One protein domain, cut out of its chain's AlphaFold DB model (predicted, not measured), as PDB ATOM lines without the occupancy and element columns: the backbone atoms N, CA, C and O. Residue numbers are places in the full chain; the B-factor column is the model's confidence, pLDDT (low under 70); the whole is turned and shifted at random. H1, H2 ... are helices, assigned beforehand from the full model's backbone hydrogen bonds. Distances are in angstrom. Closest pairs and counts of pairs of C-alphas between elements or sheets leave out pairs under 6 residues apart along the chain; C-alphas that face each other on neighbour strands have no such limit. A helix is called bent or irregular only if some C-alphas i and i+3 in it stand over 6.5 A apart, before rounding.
ATOM      1  N   GLU A 157     131.121 182.318 119.079       93.88
ATOM      2  CA  GLU A 157     129.926 181.490 118.871       93.88
ATOM      3  C   GLU A 157     128.883 182.158 117.961       93.88
ATOM      4  O   GLU A 157     128.175 181.485 117.208       93.88
ATOM      5  N   LYS A 158     128.817 183.497 117.943       94.44
ATOM      6  CA  LYS A 158     127.942 184.247 117.026       94.44
ATOM      7  C   LYS A 158     128.462 184.145 115.589       94.44
ATOM      8  O   LYS A 158     127.663 184.018 114.657       94.44
ATOM      9  N   VAL A 159     129.785 184.179 115.404       93.62
ATOM     10  CA  VAL A 159     130.459 184.009 114.109       93.62
ATOM     11  C   VAL A 159     130.313 182.570 113.616       93.62
ATOM     12  O   VAL A 159     129.820 182.383 112.503       93.62
ATOM     13  N   LYS A 160     130.611 181.560 114.446       92.25
ATOM     14  CA  LYS A 160     130.365 180.138 114.143       92.25
ATOM     15  C   LYS A 160     128.916 179.892 113.741       92.25
ATOM     16  O   LYS A 160     128.672 179.336 112.672       92.25
ATOM     17  N   LYS A 161     127.939 180.354 114.533       95.56
ATOM     18  CA  LYS A 161     126.505 180.195 114.232       95.56
ATOM     19  C   LYS A 161     126.158 180.773 112.856       95.56
ATOM     20  O   LYS A 161     125.595 180.063 112.025       95.56
ATOM     21  N   LYS A 162     126.572 182.015 112.564       95.38
ATOM     22  CA  LYS A 162     126.388 182.647 111.241       95.38
ATOM     23  C   LYS A 162     127.074 181.856 110.116       95.38
ATOM     24  O   LYS A 162     126.460 181.652 109.067       95.38
ATOM     25  N   PHE A 163     128.306 181.390 110.331       94.44
ATOM     26  CA  PHE A 163     129.065 180.592 109.368       94.44
ATOM     27  C   PHE A 163     128.368 179.264 109.060       94.44
ATOM     28  O   PHE A 163     128.053 179.009 107.900       94.44
ATOM     29  N   HIS A 164     128.039 178.457 110.074       94.75
ATOM     30  CA  HIS A 164     127.365 177.171 109.892       94.75
ATOM     31  C   HIS A 164     125.989 177.328 109.229       94.75
ATOM     32  O   HIS A 164     125.662 176.542 108.340       94.75
ATOM     33  N   THR A 165     125.210 178.371 109.553       95.19
ATOM     34  CA  THR A 165     123.954 178.672 108.839       95.19
ATOM     35  C   THR A 165     124.194 178.938 107.347       95.19
ATOM     36  O   THR A 165     123.511 178.355 106.500       95.19
ATOM     37  N   LYS A 166     125.168 179.788 106.988       95.00
ATOM     38  CA  LYS A 166     125.471 180.111 105.580       95.00
ATOM     39  C   LYS A 166     126.073 178.915 104.829       95.00
ATOM     40  O   LYS A 166     125.670 178.657 103.694       95.00
ATOM     41  N   ALA A 167     126.975 178.164 105.460       93.94
ATOM     42  CA  ALA A 167     127.605 176.969 104.901       93.94
ATOM     43  C   ALA A 167     126.582 175.847 104.662       93.94
ATOM     44  O   ALA A 167     126.501 175.326 103.553       93.94
ATOM     45  N   SER A 168     125.729 175.545 105.648       94.75
ATOM     46  CA  SER A 168     124.639 174.567 105.520       94.75
ATOM     47  C   SER A 168     123.664 174.942 104.396       94.75
ATOM     48  O   SER A 168     123.341 174.113 103.546       94.75
ATOM     49  N   HIS A 169     123.272 176.219 104.296       92.81
ATOM     50  CA  HIS A 169     122.424 176.695 103.199       92.81
ATOM     51  C   HIS A 169     123.101 176.558 101.820       92.81
ATOM     52  O   HIS A 169     122.444 176.184 100.844       92.81
ATOM     53  N   ARG A 170     124.415 176.821 101.719       94.94
ATOM     54  CA  ARG A 170     125.188 176.643 100.477       94.94
ATOM     55  C   ARG A 170     125.302 175.167 100.087       94.94
ATOM     56  O   ARG A 170     125.014 174.840  98.937       94.94
ATOM     57  N   LEU A 171     125.644 174.290 101.033       91.94
ATOM     58  CA  LEU A 171     125.710 172.839 100.834       91.94
ATOM     59  C   LEU A 171     124.349 172.271 100.415       91.94
ATOM     60  O   LEU A 171     124.270 171.548  99.430       91.94
ATOM     61  N   SER A 172     123.261 172.666 101.079       91.00
ATOM     62  CA  SER A 172     121.895 172.248 100.730       91.00
ATOM     63  C   SER A 172     121.500 172.651  99.299       91.00
ATOM     64  O   SER A 172     120.975 171.830  98.543       91.00
ATOM     65  N   LYS A 173     121.836 173.878  98.865       92.88
ATOM     66  CA  LYS A 173     121.669 174.308  97.461       92.88
ATOM     67  C   LYS A 173     122.501 173.465  96.487       92.88
ATOM     68  O   LYS A 173     121.996 173.098  95.428       92.88
ATOM     69  N   MET A 174     123.744 173.141  96.842       92.62
ATOM     70  CA  MET A 174     124.637 172.319  96.020       92.62
ATOM     71  C   MET A 174     124.131 170.872  95.902       92.62
ATOM     72  O   MET A 174     123.924 170.404  94.786       92.62
ATOM     73  N   TYR A 175     123.803 170.205  97.012       90.44
ATOM     74  CA  TYR A 175     123.197 168.867  96.999       90.44
ATOM     75  C   TYR A 175     121.865 168.830  96.240       90.44
ATOM     76  O   TYR A 175     121.609 167.860  95.531       90.44
ATOM     77  N   LYS A 176     121.035 169.888  96.304       90.25
ATOM     78  CA  LYS A 176     119.838 169.989  95.449       90.25
ATOM     79  C   LYS A 176     120.216 169.951  93.962       90.25
ATOM     80  O   LYS A 176     119.599 169.173  93.244       90.25
ATOM     81  N   LYS A 177     121.214 170.735  93.518       90.88
ATOM     82  CA  LYS A 177     121.672 170.762  92.113       90.88
ATOM     83  C   LYS A 177     122.200 169.392  91.668       90.88
ATOM     84  O   LYS A 177     121.765 168.895  90.633       90.88
ATOM     85  N   PHE A 178     123.075 168.761  92.453       90.25
ATOM     86  CA  PHE A 178     123.649 167.453  92.108       90.25
ATOM     87  C   PHE A 178     122.588 166.344  92.064       90.25
ATOM     88  O   PHE A 178     122.526 165.597  91.092       90.25
ATOM     89  N   ARG A 179     121.653 166.319  93.026       89.69
ATOM     90  CA  ARG A 179     120.519 165.380  93.037       89.69
ATOM     91  C   ARG A 179     119.538 165.576  91.872       89.69
ATOM     92  O   ARG A 179     118.895 164.613  91.476       89.69
ATOM     93  N   THR A 180     119.398 166.788  91.328       87.62
ATOM     94  CA  THR A 180     118.582 167.027  90.118       87.62
ATOM     95  C   THR A 180     119.322 166.749  88.810       87.62
ATOM     96  O   THR A 180     118.667 166.488  87.811       87.62
ATOM     97  N   LEU A 181     120.658 166.788  88.806       90.75
ATOM     98  CA  LEU A 181     121.487 166.441  87.643       90.75
ATOM     99  C   LEU A 181     121.853 164.949  87.576       90.75
ATOM    100  O   LEU A 181     122.349 164.501  86.550       90.75
ATOM    101  N   GLY A 182     121.691 164.203  88.674       86.81
ATOM    102  CA  GLY A 182     122.134 162.809  88.793       86.81
ATOM    103  C   GLY A 182     123.657 162.621  88.850       86.81
ATOM    104  O   GLY A 182     124.122 161.488  88.854       86.81
ATOM    105  N   LYS A 183     124.443 163.708  88.898       89.56
ATOM    106  CA  LYS A 183     125.913 163.681  88.820       89.56
ATOM    107  C   LYS A 183     126.558 164.011  90.168       89.56
ATOM    108  O   LYS A 183     126.276 165.069  90.739       89.56
ATOM    109  N   LYS A 184     127.458 163.136  90.632       92.44
ATOM    110  CA  LYS A 184     128.353 163.385  91.773       92.44
ATOM    111  C   LYS A 184     129.334 164.520  91.433       92.44
ATOM    112  O   LYS A 184     129.842 164.534  90.315       92.44
ATOM    113  N   PRO A 185     129.639 165.449  92.356       90.69
ATOM    114  CA  PRO A 185     130.737 166.393  92.181       90.69
ATOM    115  C   PRO A 185     132.094 165.802  92.597       90.69
ATOM    116  O   PRO A 185     132.175 164.870  93.399       90.69
ATOM    117  N   ASP A 186     133.174 166.400  92.111       91.56
ATOM    118  CA  ASP A 186     134.542 165.880  92.266       91.56
ATOM    119  C   ASP A 186     135.038 165.962  93.716       91.56
ATOM    120  O   ASP A 186     135.659 165.034  94.223       91.56
ATOM    121  N   TRP A 187     134.675 167.038  94.425       91.31
ATOM    122  CA  TRP A 187     135.050 167.287  95.826       91.31
ATOM    123  C   TRP A 187     134.358 166.370  96.852       91.31
ATOM    124  O   TRP A 187     134.676 166.446  98.038       91.31
ATOM    125  N   LEU A 188     133.388 165.550  96.434       92.25
ATOM    126  CA  LEU A 188     132.617 164.670  97.313       92.25
ATOM    127  C   LEU A 188     133.090 163.219  97.161       92.25
ATOM    128  O   LEU A 188     133.088 162.683  96.051       92.25
ATOM    129  N   GLY A 189     133.454 162.582  98.277       93.31
ATOM    130  CA  GLY A 189     133.845 161.170  98.306       93.31
ATOM    131  C   GLY A 189     132.726 160.239  97.831       93.31
ATOM    132  O   GLY A 189     131.543 160.512  98.053       93.31
ATOM    133  N   GLU A 190     133.110 159.143  97.178       93.69
ATOM    134  CA  GLU A 190     132.184 158.191  96.554       93.69
ATOM    135  C   GLU A 190     131.245 157.551  97.588       93.69
ATOM    136  O   GLU A 190     130.028 157.583  97.425       93.69
ATOM    137  N   ASP A 191     131.777 157.107  98.728       94.38
ATOM    138  CA  ASP A 191     130.994 156.510  99.823       94.38
ATOM    139  C   ASP A 191     129.934 157.479 100.371       94.38
ATOM    140  O   ASP A 191     128.796 157.102 100.661       94.38
ATOM    141  N   THR A 192     130.279 158.770 100.449       92.94
ATOM    142  CA  THR A 192     129.349 159.821 100.890       92.94
ATOM    143  C   THR A 192     128.255 160.066  99.852       92.94
ATOM    144  O   THR A 192     127.098 160.285 100.215       92.94
ATOM    145  N   TRP A 193     128.584 160.021  98.559       93.06
ATOM    146  CA  TRP A 193     127.593 160.126  97.487       93.06
ATOM    147  C   TRP A 193     126.649 158.923  97.454       93.06
ATOM    148  O   TRP A 193     125.440 159.111  97.296       93.06
ATOM    149  N   ASN A 194     127.161 157.713  97.671       93.44
ATOM    150  CA  ASN A 194     126.355 156.498  97.683       93.44
ATOM    151  C   ASN A 194     125.425 156.439  98.901       93.44
ATOM    152  O   ASN A 194     124.222 156.267  98.714       93.44
ATOM    153  N   GLY A 195     125.911 156.742 100.111       94.50
ATOM    154  CA  GLY A 195     125.051 156.857 101.298       94.50
ATOM    155  C   GLY A 195     124.007 157.985 101.204       94.50
ATOM    156  O   GLY A 195     122.889 157.858 101.707       94.50
ATOM    157  N   LEU A 196     124.314 159.091 100.509       92.19
ATOM    158  CA  LEU A 196     123.313 160.118 100.178       92.19
ATOM    159  C   LEU A 196     122.277 159.602  99.168       92.19
ATOM    160  O   LEU A 196     121.081 159.824  99.356       92.19
ATOM    161  N   THR A 197     122.723 158.910  98.121       92.12
ATOM    162  CA  THR A 197     121.879 158.394  97.035       92.12
ATOM    163  C   THR A 197     120.934 157.299  97.525       92.12
ATOM    164  O   THR A 197     119.736 157.367  97.248       92.12
ATOM    165  N   GLU A 198     121.420 156.359  98.335       94.75
ATOM    166  CA  GLU A 198     120.611 155.374  99.060       94.75
ATOM    167  C   GLU A 198     119.525 156.069  99.897       94.75
ATOM    168  O   GLU A 198     118.330 155.812  99.725       94.75
ATOM    169  N   LYS A 199     119.917 157.039 100.733       92.50
ATOM    170  CA  LYS A 199     119.002 157.785 101.609       92.50
ATOM    171  C   LYS A 199     117.964 158.616 100.848       92.50
ATOM    172  O   LYS A 199     116.859 158.824 101.350       92.50
ATOM    173  N   TRP A 200     118.285 159.077  99.637       92.31
ATOM    174  CA  TRP A 200     117.330 159.716  98.724       92.31
ATOM    175  C   TRP A 200     116.439 158.711  97.979       92.31
ATOM    176  O   TRP A 200     115.335 159.071  97.563       92.31
ATOM    177  N   ASN A 201     116.892 157.467  97.823       92.75
ATOM    178  CA  ASN A 201     116.147 156.392  97.180       92.75
ATOM    179  C   ASN A 201     115.172 155.670  98.118       92.75
ATOM    180  O   ASN A 201     114.166 155.164  97.621       92.75
ATOM    181  N   MET A 202     115.399 155.694  99.438       96.56
ATOM    182  CA  MET A 202     114.486 155.134 100.447       96.56
ATOM    183  C   MET A 202     113.008 155.496 100.167       96.56
ATOM    184  O   MET A 202     112.682 156.689 100.087       96.56
ATOM    185  N   PRO A 203     112.079 154.517 100.098       95.81
ATOM    186  CA  PRO A 203     110.671 154.772  99.780       95.81
ATOM    187  C   PRO A 203     110.011 155.821 100.684       95.81
ATOM    188  O   PRO A 203     109.330 156.716 100.190       95.81
ATOM    189  N   LEU A 204     110.295 155.789 101.991       95.50
ATOM    190  CA  LEU A 204     109.788 156.760 102.968       95.50
ATOM    191  C   LEU A 204     110.278 158.197 102.695       95.50
ATOM    192  O   LEU A 204     109.525 159.158 102.870       95.50
ATOM    193  N   TYR A 205     111.521 158.367 102.227       92.75
ATOM    194  CA  TYR A 205     112.046 159.678 101.836       92.75
ATOM    195  C   TYR A 205     111.362 160.181 100.561       92.75
ATOM    196  O   TYR A 205     110.931 161.335 100.512       92.75
ATOM    197  N   ARG A 206     111.198 159.312  99.553       93.06
ATOM    198  CA  ARG A 206     110.483 159.632  98.307       93.06
ATOM    199  C   ARG A 206     109.020 159.999  98.575       93.06
ATOM    200  O   ARG A 206     108.578 161.054  98.126       93.06
ATOM    201  N   GLN A 207     108.310 159.216  99.387       96.31
ATOM    202  CA  GLN A 207     106.935 159.487  99.818       96.31
ATOM    203  C   GLN A 207     106.828 160.843 100.531       96.31
ATOM    204  O   GLN A 207     106.006 161.675 100.153       96.31
ATOM    205  N   LYS A 208     107.701 161.119 101.511       94.81
ATOM    206  CA  LYS A 208     107.746 162.418 102.202       94.81
ATOM    207  C   LYS A 208     108.020 163.575 101.234       94.81
ATOM    208  O   LYS A 208     107.413 164.640 101.372       94.81
ATOM    209  N   CYS A 209     108.889 163.379 100.243       90.00
ATOM    210  CA  CYS A 209     109.161 164.379  99.211       90.00
ATOM    211  C   CYS A 209     107.938 164.649  98.326       90.00
ATOM    212  O   CYS A 209     107.593 165.816  98.141       90.00
ATOM    213  N   GLU A 210     107.253 163.610  97.844       93.06
ATOM    214  CA  GLU A 210     106.055 163.754  97.008       93.06
ATOM    215  C   GLU A 210     104.865 164.334  97.789       93.06
ATOM    216  O   GLU A 210     104.195 165.227  97.277       93.06
ATOM    217  N   THR A 211     104.652 163.964  99.056       93.38
ATOM    218  CA  THR A 211     103.674 164.644  99.928       93.38
ATOM    219  C   THR A 211     104.016 166.127 100.087       93.38
ATOM    220  O   THR A 211     103.156 166.987  99.930       93.38
ATOM    221  N   THR A 212     105.288 166.472 100.314       90.25
ATOM    222  CA  THR A 212     105.700 167.885 100.431       90.25
ATOM    223  C   THR A 212     105.615 168.633  99.090       90.25
ATOM    224  O   THR A 212     105.497 169.854  99.071       90.25
ATOM    225  N   LYS A 213     105.687 167.938  97.952       89.81
ATOM    226  CA  LYS A 213     105.472 168.499  96.608       89.81
ATOM    227  C   LYS A 213     103.984 168.762  96.369       89.81
ATOM    228  O   LYS A 213     103.644 169.911  96.118       89.81
ATOM    229  N   LYS A 214     103.115 167.764  96.588       90.88
ATOM    230  CA  LYS A 214     101.647 167.902  96.540       90.88
ATOM    231  C   LYS A 214     101.147 169.040  97.435       90.88
ATOM    232  O   LYS A 214     100.332 169.837  96.996       90.88
ATOM    233  N   ASN A 215     101.702 169.188  98.641       86.94
ATOM    234  CA  ASN A 215     101.356 170.287  99.550       86.94
ATOM    235  C   ASN A 215     101.783 171.680  99.040       86.94
ATOM    236  O   ASN A 215     101.172 172.665  99.432       86.94
ATOM    237  N   ARG A 216     102.827 171.787  98.201       82.25
ATOM    238  CA  ARG A 216     103.232 173.062  97.567       82.25
ATOM    239  C   ARG A 216     102.413 173.388  96.322       82.25
ATOM    240  O   ARG A 216     102.280 174.556  95.991       82.25
ATOM    241  N   THR A 217     101.900 172.371  95.636       83.12
ATOM    242  CA  THR A 217     101.027 172.494  94.459       83.12
ATOM    243  C   THR A 217      99.559 172.272  94.839       83.12
ATOM    244  O   THR A 217      98.810 171.684  94.067       83.12
ATOM    245  N   SER A 218      99.164 172.644  96.062       81.62
ATOM    246  CA  SER A 218      97.798 172.468  96.554       81.62
ATOM    247  C   SER A 218      97.054 173.795  96.518       81.62
ATOM    248  O   SER A 218      97.426 174.738  97.210       81.62
TER     249      SER A 218
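What this domain is: This is residues 157 to 218 of the 339 residues of an uncharacterized protein of Phaseolus angularis (UniProt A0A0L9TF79). One long helix, H1, and two shorter ones, H2 and H3, make an open zigzag in which no two helices clearly touch; after H1 the link 182 to 189 folds the chain back, H2 lies near the last part of H1, and H3 turns off beyond the far end of H2 to make a corner with it. Residues 157 to 173 of H1 stick out as a long arm, and most of H3 sticks out as a second, shorter one. The printed part has 62 residues with three named helices, in the order H1, H2, H3, and no named strand; the class is all helix. The whole is loose, with a radius of gyration of the C-alphas of 14.5 A, and spans 37 by 32 by 18 A.

How they stand to each other: The longest helix is H1, residues 157 to 181, and its residues 157 to 173 stand free. H1 and H2, residues 190 to 201, are near each other: 7 pairs of their C-alphas are within 10 A, but no pair is within 8 A, and only just, as the closest are 8.2 A apart. H2 and H3, residues 203 to 216, are close but not clearly touching, with 2 pairs of C-alphas within 8 A; the closest are the C-alphas of Trp 200 and Arg 206, 6.9 A apart. H2 and H3 run the same way at a steep tilt of 63 degrees, and their centres are 18.4 A apart. H1 and H3 are apart. In H1, H2 and H3 every O i to N i+4 pair is within hydrogen-bond range.

Where its parts are: H1 begins at C-alpha 157, at (129.926, 181.490, 118.871), and ends at C-alpha 181, at (121.487, 166.441, 87.643), 35.7 A from first to last C-alpha. H2 has 12 residues, Glu 190 to Asn 201, and is 16.1 A long from first to last C-alpha. H3 has 14 residues, Pro 203 to Arg 216, is 19.9 A long by the same measure, and ends at C-alpha 216, at (103.232, 173.062, 97.567). No helix is bent or irregular.

The domain as a whole: The two C-alphas farthest apart in the domain are those of Glu 157 and Ser 218, the first and last printed residues, at 40.1 A. The printed part has no cut. The link from H1 to H2, 8 residues, is short, and the link from H2 to H3, Met 202 alone, is tight. Residues 186 to 191 stand free, as do residues 201 to 208, of which 203 to 208 belong to H3, and residues 210 to 218, of which 210 to 216 belong to H3. The mean pLDDT of the printed part is 92.1, and no printed residue is under 70.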